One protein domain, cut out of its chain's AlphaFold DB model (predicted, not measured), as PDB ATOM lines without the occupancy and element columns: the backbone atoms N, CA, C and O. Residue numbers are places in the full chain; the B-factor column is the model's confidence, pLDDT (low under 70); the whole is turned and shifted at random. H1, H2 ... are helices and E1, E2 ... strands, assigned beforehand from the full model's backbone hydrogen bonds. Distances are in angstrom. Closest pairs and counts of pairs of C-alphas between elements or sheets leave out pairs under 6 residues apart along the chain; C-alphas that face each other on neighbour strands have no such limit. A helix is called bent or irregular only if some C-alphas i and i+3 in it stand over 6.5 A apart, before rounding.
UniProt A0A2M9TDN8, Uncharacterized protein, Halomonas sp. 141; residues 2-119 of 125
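Overview. This is residues 2 to 119 of the 125 residues of an uncharacterized protein of Halomonas sp. 141 (UniProt A0A2M9TDN8). A six-stranded antiparallel sheet curls like part of a barrel, with leaves E4 E3 and E1 E2 E5 partly face to face. H2 and H3 lie side by side beyond one end of the strands, and the long H1 folds back from H2 along the edge at E5. The printed part has 118 residues, with named elements in the order H1 H2 E1 E2 E3 E4 E5 E6 H3; the sheet's order is E4 E3 E6 E1 E2 E5. It is mixed, helices and strands, and only just compact, close to loose, with a radius of gyration of the C-alphas of 15.8 A and spans of 46 by 37 by 24 A.

Along the chain. Find C-alpha 4 at (-47.461, -59.053, -2.118), where H1 begins; it runs 41.6 A to residue 31. Next comes H2, residues 37 to 47, 15.9 A. Then read the strands: E1, residues 50 to 53, 10.0 A; E2, 57 to 62, 17.1 A; E3, 65 to 72, 22.8 A; E4, 77 to 84, 24.3 A; E5, 87 to 92, 17.2 A; and E6, 100 to 104, 13.2 A. H3, residues 105 to 119, 20.9 A, ends at C-alpha 119, (-45.216, -52.121, 40.761).

Arrangement. Start with the twisted sheet, a folded sheet, bent back on itself into two leaves, E4 E3 and E1 E2 E5, with E6 as the hinge. In the hairpin of E3 and E4, look for N 68 and O 81, 2.8 A apart. Across E3 and E6, N 103 and O 69 are 2.8 A apart; across E6 and E1, N 102 and O 51, 2.7 A. In the hairpin of E1 and E2, N 59 and O 52 are 2.8 A apart, and across E2 and E5, N 58 and O 91, 2.8 A. The edge strands E4 and E5 are apart. H1 only grazes the sheet with residues 5 to 20, H2 with 45 to 47 and H3 with 105 to 108. H1 touches H2 with residues 22 to 30 alone, a helical hairpin at a shallow tilt of 31 degrees, opposite ways; their closest C-alphas, of Gln 29 and Ala 37, are 5.1 A apart. H2 touches H3, opposite ways, at a shallow tilt of 33 degrees, only just short of steep; the closest C-alphas, of Phe 42 and Ser 111, are 4.8 A apart. H1 and H3 are apart. In H2 and H3 every O i to N i+4 pair is within hydrogen-bond range, in H1 23 of 24.

Size, cuts and confidence. The two C-alphas farthest apart, of Met 2 and Lys 117, are 48.9 A from each other. The printed part has no cut. No link is long; E5 to E6 is short and the others are tight. Mean pLDDT of the printed part is 91.0; look for values under 70 at residues 2 to 5 and 95 to 97.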
ATOM      1  N   MET A   2     -46.594 -58.533  -8.262       45.53
ATOM      2  CA  MET A   2     -47.004 -57.192  -7.775       45.53
ATOM      3  C   MET A   2     -48.236 -57.236  -6.844       45.53
ATOM      4  O   MET A   2     -48.981 -56.273  -6.743       45.53
ATOM      5  N   VAL A   3     -48.471 -58.375  -6.180       45.91
ATOM      6  CA  VAL A   3     -49.634 -58.593  -5.287       45.91
ATOM      7  C   VAL A   3     -49.226 -58.670  -3.802       45.91
ATOM      8  O   VAL A   3     -50.072 -58.562  -2.922       45.91
ATOM      9  N   SER A   4     -47.931 -58.791  -3.490       58.03
ATOM     10  CA  SER A   4     -47.461 -59.053  -2.118       58.03
ATOM     11  C   SER A   4     -47.208 -57.809  -1.255       58.03
ATOM     12  O   SER A   4     -47.226 -57.935  -0.035       58.03
ATOM     13  N   SER A   5     -47.005 -56.620  -1.837       62.22
ATOM     14  CA  SER A   5     -46.751 -55.385  -1.068       62.22
ATOM     15  C   SER A   5     -48.010 -54.878  -0.363       62.22
ATOM     16  O   SER A   5     -48.004 -54.666   0.843       62.22
ATOM     17  N   HIS A   6     -49.133 -54.805  -1.082       76.75
ATOM     18  CA  HIS A   6     -50.361 -54.211  -0.550       76.75
ATOM     19  C   HIS A   6     -50.936 -54.955   0.661       76.75
ATOM     20  O   HIS A   6     -51.462 -54.323   1.570       76.75
ATOM     21  N   VAL A   7     -50.840 -56.289   0.702       86.19
ATOM     22  CA  VAL A   7     -51.350 -57.072   1.842       86.19
ATOM     23  C   VAL A   7     -50.540 -56.788   3.108       86.19
ATOM     24  O   VAL A   7     -51.128 -56.621   4.173       86.19
ATOM     25  N   LEU A   8     -49.210 -56.699   3.002       84.25
ATOM     26  CA  LEU A   8     -48.350 -56.355   4.136       84.25
ATOM     27  C   LEU A   8     -48.643 -54.940   4.636       84.25
ATOM     28  O   LEU A   8     -48.808 -54.752   5.839       84.25
ATOM     29  N   ASP A   9     -48.802 -53.981   3.723       86.94
ATOM     30  CA  ASP A   9     -49.149 -52.601   4.070       86.94
ATOM     31  C   ASP A   9     -50.476 -52.540   4.842       86.94
ATOM     32  O   ASP A   9     -50.572 -51.890   5.884       86.94
ATOM     33  N   TRP A  10     -51.493 -53.281   4.383       90.88
ATOM     34  CA  TRP A  10     -52.774 -53.406   5.082       90.88
ATOM     35  C   TRP A  10     -52.626 -54.033   6.467       90.88
ATOM     36  O   TRP A  10     -53.221 -53.532   7.420       90.88
ATOM     37  N   LEU A  11     -51.832 -55.097   6.599       91.31
ATOM     38  CA  LEU A  11     -51.588 -55.747   7.887       91.31
ATOM     39  C   LEU A  11     -50.915 -54.796   8.882       91.31
ATOM     40  O   LEU A  11     -51.356 -54.718  10.029       91.31
ATOM     41  N   PHE A  12     -49.906 -54.034   8.453       90.31
ATOM     42  CA  PHE A  12     -49.274 -53.023   9.301       90.31
ATOM     43  C   PHE A  12     -50.252 -51.909   9.669       90.31
ATOM     44  O   PHE A  12     -50.364 -51.574  10.847       90.31
ATOM     45  N   CYS A  13     -51.013 -51.384   8.706       91.94
ATOM     46  CA  CYS A  13     -52.034 -50.370   8.966       91.94
ATOM     47  C   CYS A  13     -53.073 -50.849   9.989       91.94
ATOM     48  O   CYS A  13     -53.351 -50.137  10.951       91.94
ATOM     49  N   ILE A  14     -53.601 -52.068   9.837       95.00
ATOM     50  CA  ILE A  14     -54.527 -52.674  10.805       95.00
ATOM     51  C   ILE A  14     -53.851 -52.816  12.172       95.00
ATOM     52  O   ILE A  14     -54.442 -52.452  13.187       95.00
ATOM     53  N   GLY A  15     -52.601 -53.281  12.212       94.69
ATOM     54  CA  GLY A  15     -51.819 -53.376  13.443       94.69
ATOM     55  C   GLY A  15     -51.695 -52.033  14.168       94.69
ATOM     56  O   GLY A  15     -51.964 -51.953  15.366       94.69
ATOM     57  N   PHE A  16     -51.364 -50.958  13.452       94.44
ATOM     58  CA  PHE A  16     -51.269 -49.619  14.035       94.44
ATOM     59  C   PHE A  16     -52.627 -49.045  14.441       94.44
ATOM     60  O   PHE A  16     -52.708 -48.400  15.483       94.44
ATOM     61  N   ILE A  17     -53.705 -49.322  13.700       96.44
ATOM     62  CA  ILE A  17     -55.072 -48.970  14.120       96.44
ATOM     63  C   ILE A  17     -55.383 -49.616  15.473       96.44
ATOM     64  O   ILE A  17     -55.816 -48.923  16.390       96.44
ATOM     65  N   LEU A  18     -55.094 -50.911  15.629       97.38
ATOM     66  CA  LEU A  18     -55.284 -51.615  16.899       97.38
ATOM     67  C   LEU A  18     -54.421 -51.018  18.020       97.38
ATOM     68  O   LEU A  18     -54.908 -50.872  19.141       97.38
ATOM     69  N   LEU A  19     -53.177 -50.617  17.730       96.69
ATOM     70  CA  LEU A  19     -52.322 -49.919  18.697       96.69
ATOM     71  C   LEU A  19     -52.902 -48.561  19.111       96.69
ATOM     72  O   LEU A  19     -52.916 -48.250  20.302       96.69
ATOM     73  N   PHE A  20     -53.426 -47.769  18.173       97.12
ATOM     74  CA  PHE A  20     -54.083 -46.500  18.497       97.12
ATOM     75  C   PHE A  20     -55.357 -46.711  19.318       97.12
ATOM     76  O   PHE A  20     -55.546 -46.037  20.331       97.12
ATOM     77  N   SER A  21     -56.199 -47.676  18.945       97.69
ATOM     78  CA  SER A  21     -57.384 -48.045  19.728       97.69
ATOM     79  C   SER A  21     -57.010 -48.500  21.141       97.69
ATOM     80  O   SER A  21     -57.664 -48.116  22.111       97.69
ATOM     81  N   TRP A  22     -55.920 -49.259  21.282       97.75
ATOM     82  CA  TRP A  22     -55.402 -49.666  22.585       97.75
ATOM     83  C   TRP A  22     -54.898 -48.475  23.410       97.75
ATOM     84  O   TRP A  22     -55.157 -48.416  24.614       97.75
ATOM     85  N   GLY A  23     -54.261 -47.490  22.775       96.75
ATOM     86  CA  GLY A  23     -53.878 -46.225  23.407       96.75
ATOM     87  C   GLY A  23     -55.074 -45.450  23.960       96.75
ATOM     88  O   GLY A  23     -55.043 -45.022  25.115       96.75
ATOM     89  N   ILE A  24     -56.161 -45.344  23.186       97.00
ATOM     90  CA  ILE A  24     -57.421 -44.728  23.636       97.00
ATOM     91  C   ILE A  24     -57.965 -45.468  24.861       97.00
ATOM     92  O   ILE A  24     -58.267 -44.844  25.877       97.00
ATOM     93  N   TRP A  25     -58.031 -46.800  24.808       97.62
ATOM     94  CA  TRP A  25     -58.489 -47.621  25.932       97.62
ATOM     95  C   TRP A  25     -57.620 -47.452  27.188       97.62
ATOM     96  O   TRP A  25     -58.148 -47.351  28.298       97.62
ATOM     97  N   CYS A  26     -56.295 -47.363  27.035       96.88
ATOM     98  CA  CYS A  26     -55.380 -47.071  28.142       96.88
ATOM     99  C   CYS A  26     -55.634 -45.681  28.745       96.88
ATOM    100  O   CYS A  26     -55.587 -45.529  29.969       96.88
ATOM    101  N   GLY A  27     -55.929 -44.685  27.907       95.62
ATOM    102  CA  GLY A  27     -56.308 -43.340  28.339       95.62
ATOM    103  C   GLY A  27     -57.619 -43.328  29.126       95.62
ATOM    104  O   GLY A  27     -57.666 -42.767  30.219       95.62
ATOM    105  N   ILE A  28     -58.654 -44.015  28.630       97.25
ATOM    106  CA  ILE A  28     -59.955 -44.135  29.311       97.25
ATOM    107  C   ILE A  28     -59.785 -44.772  30.693       97.25
ATOM    108  O   ILE A  28     -60.237 -44.204  31.684       97.25
ATOM    109  N   GLN A  29     -59.053 -45.885  30.798       95.81
ATOM    110  CA  GLN A  29     -58.792 -46.518  32.096       95.81
ATOM    111  C   GLN A  29     -58.104 -45.588  33.096       95.81
ATOM    112  O   GLN A  29     -58.358 -45.673  34.299       95.81
ATOM    113  N   LEU A  30     -57.206 -44.722  32.616       94.25
ATOM    114  CA  LEU A  30     -56.516 -43.759  33.464       94.25
ATOM    115  C   LEU A  30     -57.481 -42.690  33.995       94.25
ATOM    116  O   LEU A  30     -57.403 -42.351  35.177       94.25
ATOM    117  N   LEU A  31     -58.395 -42.204  33.149       96.00
ATOM    118  CA  LEU A  31     -59.432 -41.231  33.515       96.00
ATOM    119  C   LEU A  31     -60.461 -41.822  34.486       96.00
ATOM    120  O   LEU A  31     -60.834 -41.172  35.461       96.00
ATOM    121  N   GLU A  32     -60.853 -43.076  34.272       96.25
ATOM    122  CA  GLU A  32     -61.773 -43.822  35.139       96.25
ATOM    123  C   GLU A  32     -61.122 -44.339  36.433       96.25
ATOM    124  O   GLU A  32     -61.795 -44.941  37.265       96.25
ATOM    125  N   LYS A  33     -59.815 -44.107  36.629       93.06
ATOM    126  CA  LYS A  33     -59.042 -44.579  37.794       93.06
ATOM    127  C   LYS A  33     -59.135 -46.096  37.999       93.06
ATOM    128  O   LYS A  33     -59.146 -46.578  39.132       93.06
ATOM    129  N   GLN A  34     -59.163 -46.854  36.905       93.62
ATOM    130  CA  GLN A  34     -59.249 -48.310  36.959       93.62
ATOM    131  C   GLN A  34     -58.018 -48.906  37.676       93.62
ATOM    132  O   GLN A  34     -56.899 -48.424  37.462       93.62
ATOM    133  N   PRO A  35     -58.166 -49.990  38.465       87.50
ATOM    134  CA  PRO A  35     -57.075 -50.549  39.276       87.50
ATOM    135  C   PRO A  35     -55.821 -50.924  38.471       87.50
ATOM    136  O   PRO A  35     -54.695 -50.773  38.936       87.50
ATOM    137  N   ASN A  36     -56.007 -51.381  37.229       90.69
ATOM    138  CA  ASN A  36     -54.925 -51.827  36.350       90.69
ATOM    139  C   ASN A  36     -54.464 -50.765  35.338       90.69
ATOM    140  O   ASN A  36     -53.592 -51.054  34.511       90.69
ATOM    141  N   ALA A  37     -54.984 -49.534  35.414       93.44
ATOM    142  CA  ALA A  37     -54.700 -48.483  34.438       93.44
ATOM    143  C   ALA A  37     -53.199 -48.193  34.307       93.44
ATOM    144  O   ALA A  37     -52.689 -48.019  33.200       93.44
ATOM    145  N   ALA A  38     -52.468 -48.194  35.428       95.00
ATOM    146  CA  ALA A  38     -51.027 -47.953  35.428       95.00
ATOM    147  C   ALA A  38     -50.249 -49.065  34.703       95.00
ATOM    148  O   ALA A  38     -49.334 -48.775  33.936       95.00
ATOM    149  N   ARG A  39     -50.645 -50.334  34.881       94.81
ATOM    150  CA  ARG A  39     -50.022 -51.485  34.203       94.81
ATOM    151  C   ARG A  39     -50.292 -51.468  32.701       94.81
ATOM    152  O   ARG A  39     -49.387 -51.760  31.923       94.81
ATOM    153  N   ALA A  40     -51.517 -51.130  32.296       95.88
ATOM    154  CA  ALA A  40     -51.879 -51.009  30.886       95.88
ATOM    155  C   ALA A  40     -51.081 -49.886  30.204       95.88
ATOM    156  O   ALA A  40     -50.429 -50.118  29.188       95.88
ATOM    157  N   ASN A  41     -51.037 -48.707  30.831       97.44
ATOM    158  CA  ASN A  41     -50.277 -47.572  30.317       97.44
ATOM    159  C   ASN A  41     -48.766 -47.835  30.294       97.44
ATOM    160  O   ASN A  41     -48.119 -47.460  29.324       97.44
ATOM    161  N   PHE A  42     -48.197 -48.527  31.289       97.44
ATOM    162  CA  PHE A  42     -46.787 -48.931  31.250       97.44
ATOM    163  C   PHE A  42     -46.452 -49.675  29.952       97.44
ATOM    164  O   PHE A  42     -45.509 -49.301  29.259       97.44
ATOM    165  N   LYS A  43     -47.254 -50.690  29.601       97.25
ATOM    166  CA  LYS A  43     -47.053 -51.482  28.380       97.25
ATOM    167  C   LYS A  43     -47.228 -50.632  27.117       97.25
ATOM    168  O   LYS A  43     -46.429 -50.757  26.193       97.25
ATOM    169  N   PHE A  44     -48.233 -49.757  27.092       97.81
ATOM    170  CA  PHE A  44     -48.502 -48.875  25.953       97.81
ATOM    171  C   PHE A  44     -47.404 -47.824  25.720       97.81
ATOM    172  O   PHE A  44     -47.062 -47.508  24.583       97.81
ATOM    173  N   TRP A  45     -46.818 -47.286  26.786       97.88
ATOM    174  CA  TRP A  45     -45.664 -46.400  26.657       97.88
ATOM    175  C   TRP A  45     -44.400 -47.182  26.298       97.88
ATOM    176  O   TRP A  45     -43.610 -46.709  25.490       97.88
ATOM    177  N   LEU A  46     -44.243 -48.413  26.799       97.75
ATOM    178  CA  LEU A  46     -43.048 -49.223  26.547       97.75
ATOM    179  C   LEU A  46     -42.884 -49.570  25.063       97.75
ATOM    180  O   LEU A  46     -41.771 -49.534  24.550       97.75
ATOM    181  N   ILE A  47     -43.981 -49.859  24.358       97.31
ATOM    182  CA  ILE A  47     -43.935 -50.149  22.918       97.31
ATOM    183  C   ILE A  47     -43.509 -48.931  22.079       97.31
ATOM    184  O   ILE A  47     -42.928 -49.109  21.018       97.31
ATOM    185  N   GLN A  48     -43.713 -47.703  22.566       97.81
ATOM    186  CA  GLN A  48     -43.271 -46.475  21.891       97.81
ATOM    187  C   GLN A  48     -41.781 -46.164  22.103       97.81
ATOM    188  O   GLN A  48     -41.255 -45.269  21.446       97.81
ATOM    189  N   VAL A  49     -41.102 -46.851  23.033       98.06
ATOM    190  CA  VAL A  49     -39.691 -46.611  23.380       98.06
ATOM    191  C   VAL A  49     -38.744 -46.875  22.205       98.06
ATOM    192  O   VAL A  49     -37.964 -45.973  21.896       98.06
ATOM    193  N   PRO A  50     -38.745 -48.060  21.559       96.94
ATOM    194  CA  PRO A  50     -37.791 -48.340  20.497       96.94
ATOM    195  C   PRO A  50     -38.097 -47.521  19.241       96.94
ATOM    196  O   PRO A  50     -39.223 -47.495  18.750       96.94
ATOM    197  N   VAL A  51     -37.058 -46.906  18.682       95.44
ATOM    198  CA  VAL A  51     -37.077 -46.302  17.349       95.44
ATOM    199  C   VAL A  51     -35.929 -46.922  16.581       95.44
ATOM    200  O   VAL A  51     -34.782 -46.810  16.997       95.44
ATOM    201  N   PHE A  52     -36.192 -47.606  15.480       93.94
ATOM    202  CA  PHE A  52     -35.108 -48.179  14.693       93.94
ATOM    203  C   PHE A  52     -35.475 -48.256  13.225       93.94
ATOM    204  O   PHE A  52     -36.643 -48.305  12.844       93.94
ATOM    205  N   ASN A  53     -34.446 -48.286  12.395       91.06
ATOM    206  CA  ASN A  53     -34.582 -48.563  10.984       91.06
ATOM    207  C   ASN A  53     -33.414 -49.433  10.552       91.06
ATOM    208  O   ASN A  53     -32.274 -49.191  10.935       91.06
ATOM    209  N   THR A  54     -33.703 -50.455   9.771       87.62
ATOM    210  CA  THR A  54     -32.723 -51.348   9.161       87.62
ATOM    211  C   THR A  54     -33.160 -51.586   7.715       87.62
ATOM    212  O   THR A  54     -34.334 -51.358   7.407       87.62
ATOM    213  N   PRO A  55     -32.283 -52.093   6.833       84.19
ATOM    214  CA  PRO A  55     -32.676 -52.448   5.468       84.19
ATOM    215  C   PRO A  55     -33.849 -53.439   5.424       84.19
ATOM    216  O   PRO A  55     -34.643 -53.443   4.490       84.19
ATOM    217  N   VAL A  56     -33.999 -54.261   6.468       85.12
ATOM    218  CA  VAL A  56     -35.037 -55.294   6.550       85.12
ATOM    219  C   VAL A  56     -36.323 -54.770   7.190       85.12
ATOM    220  O   VAL A  56     -37.405 -55.040   6.672       85.12
ATOM    221  N   LEU A  57     -36.216 -54.049   8.306       88.44
ATOM    222  CA  LEU A  57     -37.348 -53.598   9.117       88.44
ATOM    223  C   LEU A  57     -37.094 -52.215   9.724       88.44
ATOM    224  O   LEU A  57     -36.055 -51.982  10.349       88.44
ATOM    225  N   GLY A  58     -38.090 -51.343   9.617       91.31
ATOM    226  CA  GLY A  58     -38.178 -50.083  10.343       91.31
ATOM    227  C   GLY A  58     -39.388 -50.043  11.262       91.31
ATOM    228  O   GLY A  58     -40.452 -50.558  10.920       91.31
ATOM    229  N   TYR A  59     -39.213 -49.420  12.423       93.75
ATOM    230  CA  TYR A  59     -40.248 -49.256  13.427       93.75
ATOM    231  C   TYR A  59     -40.141 -47.891  14.107       93.75
ATOM    232  O   TYR A  59     -39.114 -47.529  14.688       93.75
ATOM    233  N   PHE A  60     -41.251 -47.167  14.080       95.31
ATOM    234  CA  PHE A  60     -41.505 -46.011  14.919       95.31
ATOM    235  C   PHE A  60     -42.995 -45.955  15.243       95.31
ATOM    236  O   PHE A  60     -43.844 -46.122  14.365       95.31
ATOM    237  N   PHE A  61     -43.307 -45.678  16.503       96.94
ATOM    238  CA  PHE A  61     -44.661 -45.435  16.969       96.94
ATOM    239  C   PHE A  61     -44.641 -44.336  18.027       96.94
ATOM    240  O   PHE A  61     -43.891 -44.410  19.001       96.94
ATOM    241  N   GLY A  62     -45.482 -43.324  17.843       95.81
ATOM    242  CA  GLY A  62     -45.700 -42.252  18.804       95.81
ATOM    243  C   GLY A  62     -47.178 -41.885  18.861       95.81
ATOM    244  O   GLY A  62     -47.840 -41.775  17.827       95.81
ATOM    245  N   SER A  63     -47.706 -41.689  20.065       95.88
ATOM    246  CA  SER A  63     -49.110 -41.342  20.282       95.88
ATOM    247  C   SER A  63     -49.255 -40.233  21.323       95.88
ATOM    248  O   SER A  63     -48.826 -40.376  22.466       95.88
ATOM    249  N   GLY A  64     -49.912 -39.137  20.943       93.00
ATOM    250  CA  GLY A  64     -50.127 -37.948  21.775       93.00
ATOM    251  C   GLY A  64     -48.949 -36.972  21.760       93.00
ATOM    252  O   GLY A  64     -49.130 -35.803  21.422       93.00
ATOM    253  N   ALA A  65     -47.747 -37.439  22.096       95.31
ATOM    254  CA  ALA A  65     -46.505 -36.684  21.950       95.31
ATOM    255  C   ALA A  65     -45.304 -37.633  21.898       95.31
ATOM    256  O   ALA A  65     -45.343 -38.732  22.456       95.31
ATOM    257  N   TYR A  66     -44.211 -37.201  21.274       96.62
ATOM    258  CA  TYR A  66     -42.956 -37.947  21.285       96.62
ATOM    259  C   TYR A  66     -41.737 -37.030  21.209       96.62
ATOM    260  O   TYR A  66     -41.780 -35.955  20.610       96.62
ATOM    261  N   LEU A  67     -40.644 -37.494  21.817       97.50
ATOM    262  CA  LEU A  67     -39.311 -36.912  21.702       97.50
ATOM    263  C   LEU A  67     -38.337 -38.052  21.424       97.50
ATOM    264  O   LEU A  67     -37.892 -38.730  22.347       97.50
ATOM    265  N   SER A  68     -38.030 -38.275  20.156       96.56
ATOM    266  CA  SER A  68     -37.153 -39.352  19.712       96.56
ATOM    267  C   SER A  68     -35.759 -38.829  19.436       96.56
ATOM    268  O   SER A  68     -35.612 -37.791  18.797       96.56
ATOM    269  N   VAL A  69     -34.745 -39.569  19.870       96.75
ATOM    270  CA  VAL A  69     -33.336 -39.358  19.509       96.75
ATOM    271  C   VAL A  69     -32.802 -40.627  18.859       96.75
ATOM    272  O   VAL A  69     -33.211 -41.723  19.241       96.75
ATOM    273  N   TRP A  70     -31.910 -40.509  17.880       95.75
ATOM    274  CA  TRP A  70     -31.334 -41.671  17.198       95.75
ATOM    275  C   TRP A  70     -29.893 -41.441  16.764       95.75
ATOM    276  O   TRP A  70     -29.435 -40.306  16.619       95.75
ATOM    277  N   VAL A  71     -29.210 -42.555  16.510       94.44
ATOM    278  CA  VAL A  71     -27.878 -42.626  15.916       94.44
ATOM    279  C   VAL A  71     -27.924 -43.573  14.714       94.44
ATOM    280  O   VAL A  71     -28.438 -44.688  14.807       94.44
ATOM    281  N   GLY A  72     -27.403 -43.121  13.575       92.44
ATOM    282  CA  GLY A  72     -27.165 -43.917  12.377       92.44
ATOM    283  C   GLY A  72     -25.822 -44.646  12.452       92.44
ATOM    284  O   GLY A  72     -24.807 -44.046  12.804       92.44
ATOM    285  N   LEU A  73     -25.817 -45.937  12.115       85.25
ATOM    286  CA  LEU A  73     -24.662 -46.833  12.264       85.25
ATOM    287  C   LEU A  73     -23.758 -46.904  11.021       85.25
ATOM    288  O   LEU A  73     -22.586 -47.234  11.157       85.25
ATOM    289  N   GLY A  74     -24.277 -46.611   9.822       80.50
ATOM    290  CA  GLY A  74     -23.512 -46.727   8.568       80.50
ATOM    291  C   GLY A  74     -22.522 -45.580   8.346       80.50
ATOM    292  O   GLY A  74     -21.329 -45.800   8.187       80.50
ATOM    293  N   ASN A  75     -23.020 -44.347   8.398       76.12
ATOM    294  CA  ASN A  75     -22.220 -43.128   8.469       76.12
ATOM    295  C   ASN A  75     -22.642 -42.453   9.768       76.12
ATOM    296  O   ASN A  75     -23.799 -42.029   9.845       76.12
ATOM    297  N   ILE A  76     -21.768 -42.439  10.784       81.19
ATOM    298  CA  ILE A  76     -22.069 -41.933  12.134       81.19
ATOM    299  C   ILE A  76     -22.810 -40.599  12.013       81.19
ATOM    300  O   ILE A  76     -22.241 -39.571  11.652       81.19
ATOM    301  N   SER A  77     -24.110 -40.648  12.268       89.19
ATOM    302  CA  SER A  77     -25.046 -39.536  12.142       89.19
ATOM    303  C   SER A  77     -25.986 -39.601  13.328       89.19
ATOM    304  O   SER A  77     -26.220 -40.670  13.881       89.19
ATOM    305  N   TYR A  78     -26.507 -38.467  13.761       92.81
ATOM    306  CA  TYR A  78     -27.427 -38.410  14.886       92.81
ATOM    307  C   TYR A  78     -28.505 -37.378  14.605       92.81
ATOM    308  O   TYR A  78     -28.326 -36.472  13.790       92.81
ATOM    309  N   GLY A  79     -29.643 -37.527  15.266       94.00
ATOM    310  CA  GLY A  79     -30.762 -36.622  15.085       94.00
ATOM    311  C   GLY A  79     -31.789 -36.759  16.189       94.00
ATOM    312  O   GLY A  79     -31.698 -37.633  17.056       94.00
ATOM    313  N   TYR A  80     -32.762 -35.858  16.149       95.00
ATOM    314  CA  TYR A  80     -33.904 -35.881  17.039       95.00
ATOM    315  C   TYR A  80     -35.176 -35.450  16.306       95.00
ATOM    316  O   TYR A  80     -35.127 -34.758  15.289       95.00
ATOM    317  N   ASN A  81     -36.324 -35.861  16.835       94.19
ATOM    318  CA  ASN A  81     -37.643 -35.469  16.361       94.19
ATOM    319  C   ASN A  81     -38.549 -35.264  17.574       94.19
ATOM    320  O   ASN A  81     -38.668 -36.153  18.416       94.19
ATOM    321  N   ALA A  82     -39.169 -34.092  17.656       95.69
ATOM    322  CA  ALA A  82     -40.109 -33.743  18.702       95.69
ATOM    323  C   ALA A  82     -41.419 -33.285  18.061       95.69
ATOM    324  O   ALA A  82     -41.415 -32.369  17.237       95.69
ATOM    325  N   MET A  83     -42.535 -33.896  18.450       96.69
ATOM    326  CA  MET A  83     -43.851 -33.518  17.937       96.69
ATOM    327  C   MET A  83     -44.929 -33.709  19.001       96.69
ATOM    328  O   MET A  83     -44.895 -34.664  19.781       96.69
ATOM    329  N   LEU A  84     -45.914 -32.809  18.989       95.69
ATOM    330  CA  LEU A  84     -47.215 -33.028  19.612       95.69
ATOM    331  C   LEU A  84     -48.157 -33.602  18.557       95.69
ATOM    332  O   LEU A  84     -48.356 -33.003  17.502       95.69
ATOM    333  N   GLY A  85     -48.718 -34.770  18.836       94.00
ATOM    334  CA  GLY A  85     -49.528 -35.534  17.902       94.00
ATOM    335  C   GLY A  85     -49.164 -37.012  17.915       94.00
ATOM    336  O   GLY A  85     -48.508 -37.519  18.825       94.00
ATOM    337  N   SER A  86     -49.610 -37.705  16.879       93.69
ATOM    338  CA  SER A  86     -49.450 -39.145  16.739       93.69
ATOM    339  C   SER A  86     -48.906 -39.471  15.359       93.69
ATOM    340  O   SER A  86     -49.211 -38.785  14.387       93.69
ATOM    341  N   GLY A  87     -48.114 -40.529  15.268       94.06
ATOM    342  CA  GLY A  87     -47.532 -40.978  14.018       94.06
ATOM    343  C   GLY A  87     -46.953 -42.372  14.158       94.06
ATOM    344  O   GLY A  87     -46.599 -42.821  15.248       94.06
ATOM    345  N   PHE A  88     -46.859 -43.063  13.035       93.94
ATOM    346  CA  PHE A  88     -46.146 -44.321  12.951       93.94
ATOM    347  C   PHE A  88     -45.347 -44.355  11.659       93.94
ATOM    348  O   PHE A  88     -45.699 -43.703  10.677       93.94
ATOM    349  N   GLN A  89     -44.275 -45.129  11.672       90.81
ATOM    350  CA  GLN A  89     -43.516 -45.444  10.479       90.81
ATOM    351  C   GLN A  89     -43.158 -46.919  10.536       90.81
ATOM    352  O   GLN A  89     -42.687 -47.424  11.557       90.81
ATOM    353  N   TYR A  90     -43.374 -47.594   9.418       88.81
ATOM    354  CA  TYR A  90     -42.819 -48.908   9.167       88.81
ATOM    355  C   TYR A  90     -42.056 -48.862   7.850       88.81
ATOM    356  O   TYR A  90     -42.328 -48.042   6.975       88.81
ATOM    357  N   SER A  91     -41.065 -49.729   7.740       84.50
ATOM    358  CA  SER A  91     -40.335 -49.972   6.505       84.50
ATOM    359  C   SER A  91     -40.074 -51.465   6.432       84.50
ATOM    360  O   SER A  91     -39.789 -52.077   7.462       84.50
ATOM    361  N   PHE A  92     -40.201 -52.058   5.251       83.19
ATOM    362  CA  PHE A  92     -39.922 -53.471   5.038       83.19
ATOM    363  C   PHE A  92     -39.135 -53.638   3.742       83.19
ATOM    364  O   PHE A  92     -39.574 -53.139   2.708       83.19
ATOM    365  N   MET A  93     -37.986 -54.319   3.804       81.06
ATOM    366  CA  MET A  93     -37.084 -54.548   2.659       81.06
ATOM    367  C   MET A  93     -36.813 -53.279   1.840       81.06
ATOM    368  O   MET A  93     -37.100 -53.206   0.645       81.06
ATOM    369  N   ASN A  94     -36.280 -52.257   2.502       71.25
ATOM    370  CA  ASN A  94     -35.921 -51.005   1.860       71.25
ATOM    371  C   ASN A  94     -34.451 -50.673   2.121       71.25
ATOM    372  O   ASN A  94     -34.098 -50.048   3.123       71.25
ATOM    373  N   ASP A  95     -33.611 -51.049   1.158       66.88
ATOM    374  CA  ASP A  95     -32.160 -50.832   1.185       66.88
ATOM    375  C   ASP A  95     -31.755 -49.352   1.109       66.88
ATOM    376  O   ASP A  95     -30.591 -49.014   1.318       66.88
ATOM    377  N   SER A  96     -32.700 -48.448   0.831       67.56
ATOM    378  CA  SER A  96     -32.416 -47.012   0.715       67.56
ATOM    379  C   SER A  96     -32.313 -46.315   2.071       67.56
ATOM    380  O   SER A  96     -31.865 -45.169   2.137       67.56
ATOM    381  N   PHE A  97     -32.745 -46.963   3.159       65.62
ATOM    382  CA  PHE A  97     -32.736 -46.342   4.476       65.62
ATOM    383  C   PHE A  97     -31.459 -46.653   5.267       65.62
ATOM    384  O   PHE A  97     -31.082 -47.819   5.411       65.62
ATOM    385  N   PRO A  98     -30.813 -45.632   5.861       75.62
ATOM    386  CA  PRO A  98     -29.667 -45.857   6.725       75.62
ATOM    387  C   PRO A  98     -30.090 -46.641   7.970       75.62
ATOM    388  O   PRO A  98     -31.134 -46.376   8.570       75.62
ATOM    389  N   THR A  99     -29.243 -47.589   8.376       87.81
ATOM    390  CA  THR A  99     -29.446 -48.324   9.628       87.81
ATOM    391  C   THR A  99     -29.321 -47.353  10.797       87.81
ATOM    392  O   THR A  99     -28.270 -46.731  10.956       87.81
ATOM    393  N   LEU A 100     -30.367 -47.224  11.609       92.00
ATOM    394  CA  LEU A 100     -30.401 -46.355  12.781       92.00
ATOM    395  C   LEU A 100     -31.048 -47.052  13.973       92.00
ATOM    396  O   LEU A 100     -31.952 -47.875  13.823       92.00
ATOM    397  N   VAL A 101     -30.601 -46.665  15.162       94.12
ATOM    398  CA  VAL A 101     -31.171 -47.083  16.443       94.12
ATOM    399  C   VAL A 101     -31.376 -45.842  17.299       94.12
ATOM    400  O   VAL A 101     -30.545 -44.936  17.332       94.12
ATOM    401  N   GLY A 102     -32.501 -45.792  17.985       95.25
ATOM    402  CA  GLY A 102     -32.951 -44.641  18.727       95.25
ATOM    403  C   GLY A 102     -33.984 -45.001  19.779       95.25
ATOM    404  O   GLY A 102     -34.430 -46.143  19.911       95.25
ATOM    405  N   VAL A 103     -34.340 -43.986  20.554       97.56
ATOM    406  CA  VAL A 103     -35.245 -44.103  21.687       97.56
ATOM    407  C   VAL A 103     -36.167 -42.894  21.718       97.56
ATOM    408  O   VAL A 103     -35.712 -41.755  21.607       97.56
ATOM    409  N   ASN A 104     -37.460 -43.133  21.918       97.75
ATOM    410  CA  ASN A 104     -38.403 -42.098  22.321       97.75
ATOM    411  C   ASN A 104     -38.232 -41.829  23.823       97.75
ATOM    412  O   ASN A 104     -38.704 -42.584  24.675       97.75
ATOM    413  N   ILE A 105     -37.524 -40.749  24.142       97.94
ATOM    414  CA  ILE A 105     -37.198 -40.322  25.503       97.94
ATOM    415  C   ILE A 105     -38.466 -40.060  26.311       97.94
ATOM    416  O   ILE A 105     -38.549 -40.478  27.464       97.94
ATOM    417  N   LEU A 106     -39.478 -39.426  25.711       97.31
ATOM    418  CA  LEU A 106     -40.746 -39.194  26.403       97.31
ATOM    419  C   LEU A 106     -41.411 -40.523  26.771       97.31
ATOM    420  O   LEU A 106     -41.836 -40.700  27.911       97.31
ATOM    421  N   ALA A 107     -41.442 -41.475  25.838       97.62
ATOM    422  CA  ALA A 107     -41.996 -42.790  26.114       97.62
ATOM    423  C   ALA A 107     -41.228 -43.529  27.210       97.62
ATOM    424  O   ALA A 107     -41.849 -44.087  28.109       97.62
ATOM    425  N   LEU A 108     -39.894 -43.456  27.206       98.06
ATOM    426  CA  LEU A 108     -39.060 -44.061  28.245       98.06
ATOM    427  C   LEU A 108     -39.382 -43.490  29.636       98.06
ATOM    428  O   LEU A 108     -39.558 -44.249  30.593       98.06
ATOM    429  N   LEU A 109     -39.506 -42.164  29.744       97.81
ATOM    430  CA  LEU A 109     -39.858 -41.485  30.993       97.81
ATOM    431  C   LEU A 109     -41.260 -41.874  31.476       97.81
ATOM    432  O   LEU A 109     -41.446 -42.188  32.654       97.81
ATOM    433  N   MET A 110     -42.239 -41.906  30.571       97.44
ATOM    434  CA  MET A 110     -43.613 -42.292  30.900       97.44
ATOM    435  C   MET A 110     -43.709 -43.766  31.298       97.44
ATOM    436  O   MET A 110     -44.360 -44.087  32.293       97.44
ATOM    437  N   SER A 111     -43.016 -44.664  30.593       97.31
ATOM    438  CA  SER A 111     -42.891 -46.071  30.977       97.31
ATOM    439  C   SER A 111     -42.312 -46.209  32.378       97.31
ATOM    440  O   SER A 111     -42.881 -46.919  33.205       97.31
ATOM    441  N   PHE A 112     -41.230 -45.499  32.691       96.81
ATOM    442  CA  PHE A 112     -40.645 -45.532  34.028       96.81
ATOM    443  C   PHE A 112     -41.624 -45.037  35.104       96.81
ATOM    444  O   PHE A 112     -41.791 -45.681  36.143       96.81
ATOM    445  N   TRP A 113     -42.327 -43.932  34.848       96.12
ATOM    446  CA  TRP A 113     -43.324 -43.393  35.771       96.12
ATOM    447  C   TRP A 113     -44.472 -44.379  36.032       96.12
ATOM    448  O   TRP A 113     -44.812 -44.661  37.185       96.12
ATOM    449  N   PHE A 114     -45.032 -44.965  34.972       96.06
ATOM    450  CA  PHE A 114     -46.097 -45.957  35.092       96.06
ATOM    451  C   PHE A 114     -45.626 -47.259  35.736       96.06
ATOM    452  O   PHE A 114     -46.385 -47.841  36.507       96.06
ATOM    453  N   TYR A 115     -44.385 -47.689  35.492       95.75
ATOM    454  CA  TYR A 115     -43.789 -48.842  36.166       95.75
ATOM    455  C   TYR A 115     -43.761 -48.636  37.683       95.75
ATOM    456  O   TYR A 115     -44.270 -49.474  38.429       95.75
ATOM    457  N   ARG A 116     -43.265 -47.480  38.147       94.94
ATOM    458  CA  ARG A 116     -43.255 -47.142  39.580       94.94
ATOM    459  C   ARG A 116     -44.658 -47.128  40.174       94.94
ATOM    460  O   ARG A 116     -44.866 -47.678  41.247       94.94
ATOM    461  N   LYS A 117     -45.629 -46.542  39.473       91.12
ATOM    462  CA  LYS A 117     -47.024 -46.506  39.936       91.12
ATOM    463  C   LYS A 117     -47.676 -47.895  39.974       91.12
ATOM    464  O   LYS A 117     -48.523 -48.144  40.820       91.12
ATOM    465  N   ALA A 118     -47.308 -48.780  39.050       90.38
ATOM    466  CA  ALA A 118     -47.908 -50.100  38.887       90.38
ATOM    467  C   ALA A 118     -47.296 -51.199  39.771       90.38
ATOM    468  O   ALA A 118     -47.988 -52.176  40.073       90.38
ATOM    469  N   TYR A 119     -46.010 -51.071  40.107       88.25
ATOM    470  CA  TYR A 119     -45.216 -52.121  40.761       88.25
ATOM    471  C   TYR A 119     -44.358 -51.616  41.932       88.25
ATOM    472  O   TYR A 119     -43.794 -52.423  42.653       88.25
TER     473      TYR A 119